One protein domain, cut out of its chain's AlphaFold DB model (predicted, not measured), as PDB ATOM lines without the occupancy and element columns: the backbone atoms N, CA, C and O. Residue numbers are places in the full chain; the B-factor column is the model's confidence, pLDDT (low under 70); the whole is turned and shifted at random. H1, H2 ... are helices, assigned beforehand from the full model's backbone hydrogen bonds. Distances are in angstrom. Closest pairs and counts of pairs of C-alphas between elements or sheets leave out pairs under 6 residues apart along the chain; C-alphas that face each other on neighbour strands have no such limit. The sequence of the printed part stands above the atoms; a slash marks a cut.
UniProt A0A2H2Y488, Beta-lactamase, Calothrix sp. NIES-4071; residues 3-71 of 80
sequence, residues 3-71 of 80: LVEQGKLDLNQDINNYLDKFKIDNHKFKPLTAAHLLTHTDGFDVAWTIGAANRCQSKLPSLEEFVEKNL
ATOM      1  N   LEU A   3      17.573  23.066  -7.095       96.44
ATOM      2  CA  LEU A   3      18.369  24.137  -7.710       96.44
ATOM      3  C   LEU A   3      17.761  25.522  -7.470       96.44
ATOM      4  O   LEU A   3      18.500  26.494  -7.349       96.44
ATOM      5  N   VAL A   4      16.435  25.597  -7.353       96.94
ATOM      6  CA  VAL A   4      15.714  26.837  -7.039       96.94
ATOM      7  C   VAL A   4      15.913  27.217  -5.574       96.94
ATOM      8  O   VAL A   4      16.252  28.351  -5.270       96.94
ATOM      9  N   GLU A   5      15.813  26.247  -4.667       96.75
ATOM     10  CA  GLU A   5      16.103  26.403  -3.235       96.75
ATOM     11  C   GLU A   5      17.562  26.818  -2.991       96.75
ATOM     12  O   GLU A   5      17.844  27.612  -2.099       96.75
ATOM     13  N   GLN A   6      18.495  26.324  -3.811       97.44
ATOM     14  CA  GLN A   6      19.904  26.731  -3.788       97.44
ATOM     15  C   GLN A   6      20.165  28.088  -4.468       97.44
ATOM     16  O   GLN A   6      21.315  28.522  -4.503       97.44
ATOM     17  N   GLY A   7      19.149  28.731  -5.055       95.81
ATOM     18  CA  GLY A   7      19.290  29.991  -5.793       95.81
ATOM     19  C   GLY A   7      20.070  29.878  -7.110       95.81
ATOM     20  O   GLY A   7      20.481  30.890  -7.667       95.81
ATOM     21  N   LYS A   8      20.301  28.658  -7.610       96.19
ATOM     22  CA  LYS A   8      21.032  28.390  -8.862       96.19
ATOM     23  C   LYS A   8      20.132  28.401 -10.095       96.19
ATOM     24  O   LYS A   8      20.638  28.480 -11.207       96.19
ATOM     25  N   LEU A   9      18.823  28.280  -9.900       96.75
ATOM     26  CA  LEU A   9      17.818  28.299 -10.955       96.75
ATOM     27  C   LEU A   9      16.666  29.210 -10.534       96.75
ATOM     28  O   LEU A   9      16.109  29.043  -9.455       96.75
ATOM     29  N   ASP A  10      16.279  30.133 -11.402       97.44
ATOM     30  CA  ASP A  10      15.063  30.924 -11.269       97.44
ATOM     31  C   ASP A  10      14.046  30.407 -12.288       97.44
ATOM     32  O   ASP A  10      14.322  30.328 -13.486       97.44
ATOM     33  N   LEU A  11      12.863  30.025 -11.805       96.56
ATOM     34  CA  LEU A  11      11.820  29.456 -12.651       96.56
ATOM     35  C   LEU A  11      11.244  30.440 -13.669       96.56
ATOM     36  O   LEU A  11      10.685  29.995 -14.673       96.56
ATOM     37  N   ASN A  12      11.354  31.741 -13.407       96.00
ATOM     38  CA  ASN A  12      10.699  32.784 -14.190       96.00
ATOM     39  C   ASN A  12      11.671  33.574 -15.073       96.00
ATOM     40  O   ASN A  12      11.240  34.473 -15.794       96.00
ATOM     41  N   GLN A  13      12.964  33.249 -15.040       96.31
ATOM     42  CA  GLN A  13      13.947  33.846 -15.938       96.31
ATOM     43  C   GLN A  13      14.019  33.128 -17.282       96.31
ATOM     44  O   GLN A  13      13.647  31.958 -17.403       96.31
ATOM     45  N   ASP A  14      14.524  33.851 -18.286       95.50
ATOM     46  CA  ASP A  14      14.818  33.284 -19.599       95.50
ATOM     47  C   ASP A  14      15.783  32.104 -19.441       95.50
ATOM     48  O   ASP A  14      16.867  32.229 -18.863       95.50
ATOM     49  N   ILE A  15      15.386  30.950 -19.967       94.38
ATOM     50  CA  ILE A  15      16.164  29.717 -19.916       94.38
ATOM     51  C   ILE A  15      17.524  29.872 -20.604       94.38
ATOM     52  O   ILE A  15      18.489  29.218 -20.214       94.38
ATOM     53  N   ASN A  16      17.638  30.791 -21.569       94.69
ATOM     54  CA  ASN A  16      18.897  31.117 -22.226       94.69
ATOM     55  C   ASN A  16      19.964  31.647 -21.261       94.69
ATOM     56  O   ASN A  16      21.142  31.599 -21.608       94.69
ATOM     57  N   ASN A  17      19.607  32.098 -20.056       95.00
ATOM     58  CA  ASN A  17      20.581  32.476 -19.028       95.00
ATOM     59  C   ASN A  17      21.351  31.267 -18.464       95.00
ATOM     60  O   ASN A  17      22.411  31.454 -17.875       95.00
ATOM     61  N   TYR A  18      20.838  30.046 -18.653       93.75
ATOM     62  CA  TYR A  18      21.419  28.801 -18.135       93.75
ATOM     63  C   TYR A  18      21.992  27.886 -19.230       93.75
ATOM     64  O   TYR A  18      22.616  26.873 -18.921       93.75
ATOM     65  N   LEU A  19      21.750  28.202 -20.505       91.81
ATOM     66  CA  LEU A  19      22.214  27.411 -21.645       91.81
ATOM     67  C   LEU A  19      23.466  28.047 -22.250       91.81
ATOM     68  O   LEU A  19      23.370  29.081 -22.900       91.81
ATOM     69  N   ASP A  20      24.639  27.447 -22.070       88.69
ATOM     70  CA  ASP A  20      25.896  28.046 -22.555       88.69
ATOM     71  C   ASP A  20      26.234  27.673 -24.004       88.69
ATOM     72  O   ASP A  20      26.817  28.464 -24.742       88.69
ATOM     73  N   LYS A  21      25.876  26.451 -24.410       88.00
ATOM     74  CA  LYS A  21      26.343  25.815 -25.653       88.00
ATOM     75  C   LYS A  21      25.440  26.071 -26.852       88.00
ATOM     76  O   LYS A  21      25.922  26.127 -27.975       88.00
ATOM     77  N   PHE A  22      24.146  26.232 -26.605       87.88
ATOM     78  CA  PHE A  22      23.147  26.569 -27.609       87.88
ATOM     79  C   PHE A  22      22.173  27.580 -27.012       87.88
ATOM     80  O   PHE A  22      22.060  27.698 -25.791       87.88
ATOM     81  N   LYS A  23      21.463  28.309 -27.870       90.12
ATOM     82  CA  LYS A  23      20.419  29.244 -27.451       90.12
ATOM     83  C   LYS A  23      19.118  28.902 -28.155       90.12
ATOM     84  O   LYS A  23      19.117  28.491 -29.313       90.12
ATOM     85  N   ILE A  24      18.017  29.082 -27.441       88.94
ATOM     86  CA  ILE A  24      16.672  28.954 -27.984       88.94
ATOM     87  C   ILE A  24      16.283  30.307 -28.565       88.94
ATOM     88  O   ILE A  24      16.320  31.326 -27.871       88.94
ATOM     89  N   ASP A  25      15.904  30.308 -29.837       85.38
ATOM     90  CA  ASP A  25      15.426  31.505 -30.515       85.38
ATOM     91  C   ASP A  25      14.077  31.972 -29.918       85.38
ATOM     92  O   ASP A  25      13.097  31.221 -29.839       85.38
ATOM     93  N   ASN A  26      14.041  33.238 -29.491       80.19
ATOM     94  CA  ASN A  26      12.879  33.918 -28.919       80.19
ATOM     95  C   ASN A  26      12.231  34.923 -29.897       80.19
ATOM     96  O   ASN A  26      11.346  35.670 -29.505       80.19
ATOM     97  N   HIS A  27      12.623  34.980 -31.172       76.12
ATOM     98  CA  HIS A  27      12.127  36.011 -32.096       76.12
ATOM     99  C   HIS A  27      10.608  35.942 -32.334       76.12
ATOM    100  O   HIS A  27       9.960  36.971 -32.524       76.12
ATOM    101  N   LYS A  28      10.021  34.741 -32.322       80.62
ATOM    102  CA  LYS A  28       8.594  34.537 -32.626       80.62
ATOM    103  C   LYS A  28       7.678  34.641 -31.399       80.62
ATOM    104  O   LYS A  28       6.486  34.895 -31.550       80.62
ATOM    105  N   PHE A  29       8.206  34.430 -30.196       87.94
ATOM    106  CA  PHE A  29       7.414  34.253 -28.979       87.94
ATOM    107  C   PHE A  29       8.136  34.806 -27.752       87.94
ATOM    108  O   PHE A  29       9.336  35.040 -27.774       87.94
ATOM    109  N   LYS A  30       7.417  34.950 -26.637       89.75
ATOM    110  CA  LYS A  30       8.020  35.370 -25.366       89.75
ATOM    111  C   LYS A  30       9.161  34.427 -24.936       89.75
ATOM    112  O   LYS A  30       9.136  33.245 -25.316       89.75
ATOM    113  N   PRO A  31      10.121  34.927 -24.133       92.81
ATOM    114  CA  PRO A  31      11.180  34.111 -23.558       92.81
ATOM    115  C   PRO A  31      10.651  32.837 -22.902       92.81
ATOM    116  O   PRO A  31       9.644  32.861 -22.191       92.81
ATOM    117  N   LEU A  32      11.328  31.723 -23.166       93.50
ATOM    118  CA  LEU A  32      11.038  30.451 -22.518       93.50
ATOM    119  C   LEU A  32      11.655  30.441 -21.116       93.50
ATOM    120  O   LEU A  32      12.725  30.999 -20.912       93.50
ATOM    121  N   THR A  33      11.007  29.788 -20.155       95.94
ATOM    122  CA  THR A  33      11.486  29.728 -18.766       95.94
ATOM    123  C   THR A  33      11.501  28.285 -18.281       95.94
ATOM    124  O   THR A  33      10.871  27.411 -18.887       95.94
ATOM    125  N   ALA A  34      12.198  28.019 -17.175       95.81
ATOM    126  CA  ALA A  34      12.205  26.684 -16.583       95.81
ATOM    127  C   ALA A  34      10.809  26.253 -16.096       95.81
ATOM    128  O   ALA A  34      10.495  25.067 -16.166       95.81
ATOM    129  N   ALA A  35       9.951  27.190 -15.667       96.69
ATOM    130  CA  ALA A  35       8.562  26.880 -15.321       96.69
ATOM    131  C   ALA A  35       7.811  26.248 -16.501       96.69
ATOM    132  O   ALA A  35       7.246  25.172 -16.337       96.69
ATOM    133  N   HIS A  36       7.875  26.865 -17.686       95.75
ATOM    134  CA  HIS A  36       7.188  26.377 -18.887       95.75
ATOM    135  C   HIS A  36       7.613  24.954 -19.274       95.75
ATOM    136  O   HIS A  36       6.772  24.124 -19.610       95.75
ATOM    137  N   LEU A  37       8.914  24.658 -19.183       93.12
ATOM    138  CA  LEU A  37       9.450  23.320 -19.447       93.12
ATOM    139  C   LEU A  37       8.924  22.291 -18.437       93.12
ATOM    140  O   LEU A  37       8.508  21.201 -18.818       93.12
ATOM    141  N   LEU A  38       8.915  22.642 -17.148       94.25
ATOM    142  CA  LEU A  38       8.461  21.750 -16.078       94.25
ATOM    143  C   LEU A  38       6.950  21.493 -16.112       94.25
ATOM    144  O   LEU A  38       6.502  20.457 -15.623       94.25
ATOM    145  N   THR A  39       6.168  22.414 -16.676       94.56
ATOM    146  CA  THR A  39       4.715  22.272 -16.835       94.56
ATOM    147  C   THR A  39       4.299  21.773 -18.215       94.56
ATOM    148  O   THR A  39       3.102  21.681 -18.466       94.56
ATOM    149  N   HIS A  40       5.247  21.437 -19.098       92.25
ATOM    150  CA  HIS A  40       4.975  21.038 -20.485       92.25
ATOM    151  C   HIS A  40       4.142  22.069 -21.276       92.25
ATOM    152  O   HIS A  40       3.318  21.710 -22.113       92.25
ATOM    153  N   THR A  41       4.365  23.358 -21.015       93.50
ATOM    154  CA  THR A  41       3.728  24.491 -21.709       93.50
ATOM    155  C   THR A  41       4.781  25.347 -22.415       93.50
ATOM    156  O   THR A  41       4.709  26.568 -22.444       93.50
ATOM    157  N   ASP A  42       5.820  24.719 -22.956       91.62
ATOM    158  CA  ASP A  42       6.950  25.355 -23.644       91.62
ATOM    159  C   ASP A  42       6.641  25.768 -25.094       91.62
ATOM    160  O   ASP A  42       7.283  26.668 -25.650       91.62
ATOM    161  N   GLY A  43       5.624  25.148 -25.694       90.62
ATOM    162  CA  GLY A  43       5.132  25.473 -27.030       90.62
ATOM    163  C   GLY A  43       5.991  24.904 -28.160       90.62
ATOM    164  O   GLY A  43       5.838  25.334 -29.308       90.62
ATOM    165  N   PHE A  44       6.891  23.963 -27.854       90.06
ATOM    166  CA  PHE A  44       7.609  23.180 -28.856       90.06
ATOM    167  C   PHE A  44       6.670  22.197 -29.558       90.06
ATOM    168  O   PHE A  44       5.740  21.660 -28.957       90.06
ATOM    169  N   ASP A  45       6.911  21.963 -30.847       86.25
ATOM    170  CA  ASP A  45       6.269  20.854 -31.547       86.25
ATOM    171  C   ASP A  45       6.849  19.509 -31.081       86.25
ATOM    172  O   ASP A  45       7.990  19.423 -30.618       86.25
ATOM    173  N   VAL A  46       6.079  18.432 -31.224       73.50
ATOM    174  CA  VAL A  46       6.547  17.087 -30.885       73.50
ATOM    175  C   VAL A  46       7.438  16.580 -32.016       73.50
ATOM    176  O   VAL A  46       6.961  16.098 -33.041       73.50
ATOM    177  N   ALA A  47       8.754  16.640 -31.821       65.75
ATOM    178  CA  ALA A  47       9.695  15.982 -32.718       65.75
ATOM    179  C   ALA A  47       9.889  14.514 -32.319       65.75
ATOM    180  O   ALA A  47      10.421  14.204 -31.253       65.75
ATOM    181  N   TRP A  48       9.514  13.590 -33.207       57.81
ATOM    182  CA  TRP A  48       9.946  12.195 -33.111       57.81
ATOM    183  C   TRP A  48      11.283  12.036 -33.833       57.81
ATOM    184  O   TRP A  48      11.346  11.759 -35.031       57.81
ATOM    185  N   THR A  49      12.377  12.270 -33.116       62.03
ATOM    186  CA  THR A  49      13.698  12.335 -33.743       62.03
ATOM    187  C   THR A  49      14.276  10.944 -34.010       62.03
ATOM    188  O   THR A  49      14.501  10.146 -33.093       62.03
ATOM    189  N   ILE A  50      14.590  10.659 -35.277       55.75
ATOM    190  CA  ILE A  50      15.373   9.483 -35.680       55.75
ATOM    191  C   ILE A  50      16.758   9.576 -35.018       55.75
ATOM    192  O   ILE A  50      17.506  10.515 -35.264       55.75
ATOM    193  N   GLY A  51      17.104   8.602 -34.168       60.19
ATOM    194  CA  GLY A  51      18.399   8.544 -33.467       60.19
ATOM    195  C   GLY A  51      18.340   8.750 -31.949       60.19
ATOM    196  O   GLY A  51      19.336   8.486 -31.279       60.19
ATOM    197  N   ALA A  52      17.179   9.112 -31.387       63.66
ATOM    198  CA  ALA A  52      16.990   9.227 -29.933       63.66
ATOM    199  C   ALA A  52      17.195   7.891 -29.175       63.66
ATOM    200  O   ALA A  52      17.496   7.886 -27.987       63.66
ATOM    201  N   ALA A  53      17.071   6.753 -29.869       67.38
ATOM    202  CA  ALA A  53      17.224   5.405 -29.315       67.38
ATOM    203  C   ALA A  53      18.383   4.635 -29.980       67.38
ATOM    204  O   ALA A  53      18.207   3.540 -30.523       67.38
ATOM    205  N   ASN A  54      19.582   5.220 -29.982       72.81
ATOM    206  CA  ASN A  54      20.781   4.534 -30.464       72.81
ATOM    207  C   ASN A  54      21.154   3.366 -29.537       72.81
ATOM    208  O   ASN A  54      21.312   3.530 -28.331       72.81
ATOM    209  N   ARG A  55      21.340   2.173 -30.114       75.00
ATOM    210  CA  ARG A  55      21.640   0.936 -29.363       75.00
ATOM    211  C   ARG A  55      23.108   0.792 -28.949       75.00
ATOM    212  O   ARG A  55      23.442  -0.118 -28.199       75.00
ATOM    213  N   CYS A  56      23.990   1.657 -29.450       80.31
ATOM    214  CA  CYS A  56      25.418   1.637 -29.146       80.31
ATOM    215  C   CYS A  56      25.821   2.942 -28.466       80.31
ATOM    216  O   CYS A  56      25.786   3.997 -29.096       80.31
ATOM    217  N   GLN A  57      26.271   2.852 -27.215       78.62
ATOM    218  CA  GLN A  57      26.675   4.019 -26.430       78.62
ATOM    219  C   GLN A  57      27.812   4.814 -27.084       78.62
ATOM    220  O   GLN A  57      27.787   6.036 -27.077       78.62
ATOM    221  N   SER A  58      28.763   4.133 -27.731       83.38
ATOM    222  CA  SER A  58      29.881   4.768 -28.442       83.38
ATOM    223  C   SER A  58      29.476   5.585 -29.675       83.38
ATOM    224  O   SER A  58      30.309   6.290 -30.233       83.38
ATOM    225  N   LYS A  59      28.220   5.475 -30.123       81.31
ATOM    226  CA  LYS A  59      27.674   6.208 -31.275       81.31
ATOM    227  C   LYS A  59      26.675   7.292 -30.865       81.31
ATOM    228  O   LYS A  59      26.074   7.909 -31.740       81.31
ATOM    229  N   LEU A  60      26.454   7.488 -29.563       83.19
ATOM    230  CA  LEU A  60      25.580   8.549 -29.080       83.19
ATOM    231  C   LEU A  60      26.304   9.896 -29.203       83.19
ATOM    232  O   LEU A  60      27.408  10.022 -28.669       83.19
ATOM    233  N   PRO A  61      25.709  10.896 -29.883       84.50
ATOM    234  CA  PRO A  61      26.208  12.263 -29.801       84.50
ATOM    235  C   PRO A  61      26.100  12.771 -28.359       84.50
ATOM    236  O   PRO A  61      25.359  12.215 -27.539       84.50
ATOM    237  N   SER A  62      26.815  13.851 -28.049       87.00
ATOM    238  CA  SER A  62      26.586  14.552 -26.786       87.00
ATOM    239  C   SER A  62      25.143  15.072 -26.729       87.00
ATOM    240  O   SER A  62      24.503  15.299 -27.761       87.00
ATOM    241  N   LEU A  63      24.610  15.268 -25.518       85.25
ATOM    242  CA  LEU A  63      23.258  15.815 -25.362       85.25
ATOM    243  C   LEU A  63      23.140  17.198 -26.016       85.25
ATOM    244  O   LEU A  63      22.131  17.498 -26.642       85.25
ATOM    245  N   GLU A  64      24.196  18.001 -25.914       86.19
ATOM    246  CA  GLU A  64      24.298  19.326 -26.529       86.19
ATOM    247  C   GLU A  64      24.133  19.245 -28.051       86.19
ATOM    248  O   GLU A  64      23.228  19.864 -28.603       86.19
ATOM    249  N   GLU A  65      24.944  18.416 -28.716       87.38
ATOM    250  CA  GLU A  65      24.890  18.230 -30.172       87.38
ATOM    251  C   GLU A  65      23.543  17.677 -30.633       87.38
ATOM    252  O   GLU A  65      23.051  18.024 -31.709       87.38
ATOM    253  N   PHE A  66      22.956  16.776 -29.843       86.19
ATOM    254  CA  PHE A  66      21.659  16.205 -30.162       86.19
ATOM    255  C   PHE A  66      20.562  17.264 -30.095       86.19
ATOM    256  O   PHE A  66      19.773  17.369 -31.031       86.19
ATOM    257  N   VAL A  67      20.516  18.046 -29.015       86.00
ATOM    258  CA  VAL A  67      19.495  19.079 -28.831       86.00
ATOM    259  C   VAL A  67      19.663  20.182 -29.867       86.00
ATOM    260  O   VAL A  67      18.687  20.522 -30.515       86.00
ATOM    261  N   GLU A  68      20.875  20.678 -30.113       85.56
ATOM    262  CA  GLU A  68      21.115  21.737 -31.103       85.56
ATOM    263  C   GLU A  68      20.643  21.344 -32.512       85.56
ATOM    264  O   GLU A  68      19.992  22.130 -33.199       85.56
ATOM    265  N   LYS A  69      20.915  20.104 -32.941       86.00
ATOM    266  CA  LYS A  69      20.540  19.626 -34.282       86.00
ATOM    267  C   LYS A  69      19.069  19.256 -34.419       86.00
ATOM    268  O   LYS A  69      18.560  19.236 -35.536       86.00
ATOM    269  N   ASN A  70      18.417  18.893 -33.318       85.69
ATOM    270  CA  ASN A  70      17.082  18.295 -33.341       85.69
ATOM    271  C   ASN A  70      16.058  19.075 -32.515       85.69
ATOM    272  O   ASN A  70      14.994  18.533 -32.217       85.69
ATOM    273  N   LEU A  71      16.365  20.317 -32.129       85.81
ATOM    274  CA  LEU A  71      15.432  21.163 -31.402       85.81
ATOM    275  C   LEU A  71      14.202  21.413 -32.291       85.81
ATOM    276  O   LEU A  71      14.346  21.989 -33.374       85.81
TER     277      LEU A  71
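This is residues 3 to 71 of the 80 residues of the protein "Beta-lactamase" of Calothrix sp. NIES-4071 (UniProt A0A2H2Y488). Expect little regular structure: a loose chain of loops, in which residues 3 to 33 wind past short helix H1, and residues 39 to 62 then swing out in a wide arc that folds back into helix H2. Residues 53 to 58, on that arc, stick out. The printed part has 69 residues, with two named helices in the order H1, H2 and no named strand; its class is all helix, though the helices hold only 13 residues. It is loose, with a radius of gyration of the C-alphas of 14.1 A, and spans 37 by 30 by 21 A.

Start at C-alpha 3, at (18.369, 24.137, -7.710), and pass 31 residues with no named element. Find C-alpha 34 at (12.205, 26.684, -16.583); there H1 begins, residues 34 to 38. H2, residues 63 to 70, runs 10.4 A to C-alpha 70 at (17.082, 18.295, -33.341).

H1 and H2 are apart, with no C-alpha of the one within 8 A of the other. In both, every O i to N i+4 pair is within hydrogen-bond range.

The C-alphas of Lys 30 and Cys 56, the two farthest apart, are 38.1 A apart. The printed part has no cut. The link from H1 to H2 is long, 24 residues. Look for low confidence, pLDDT under 70, at residues 47 to 53.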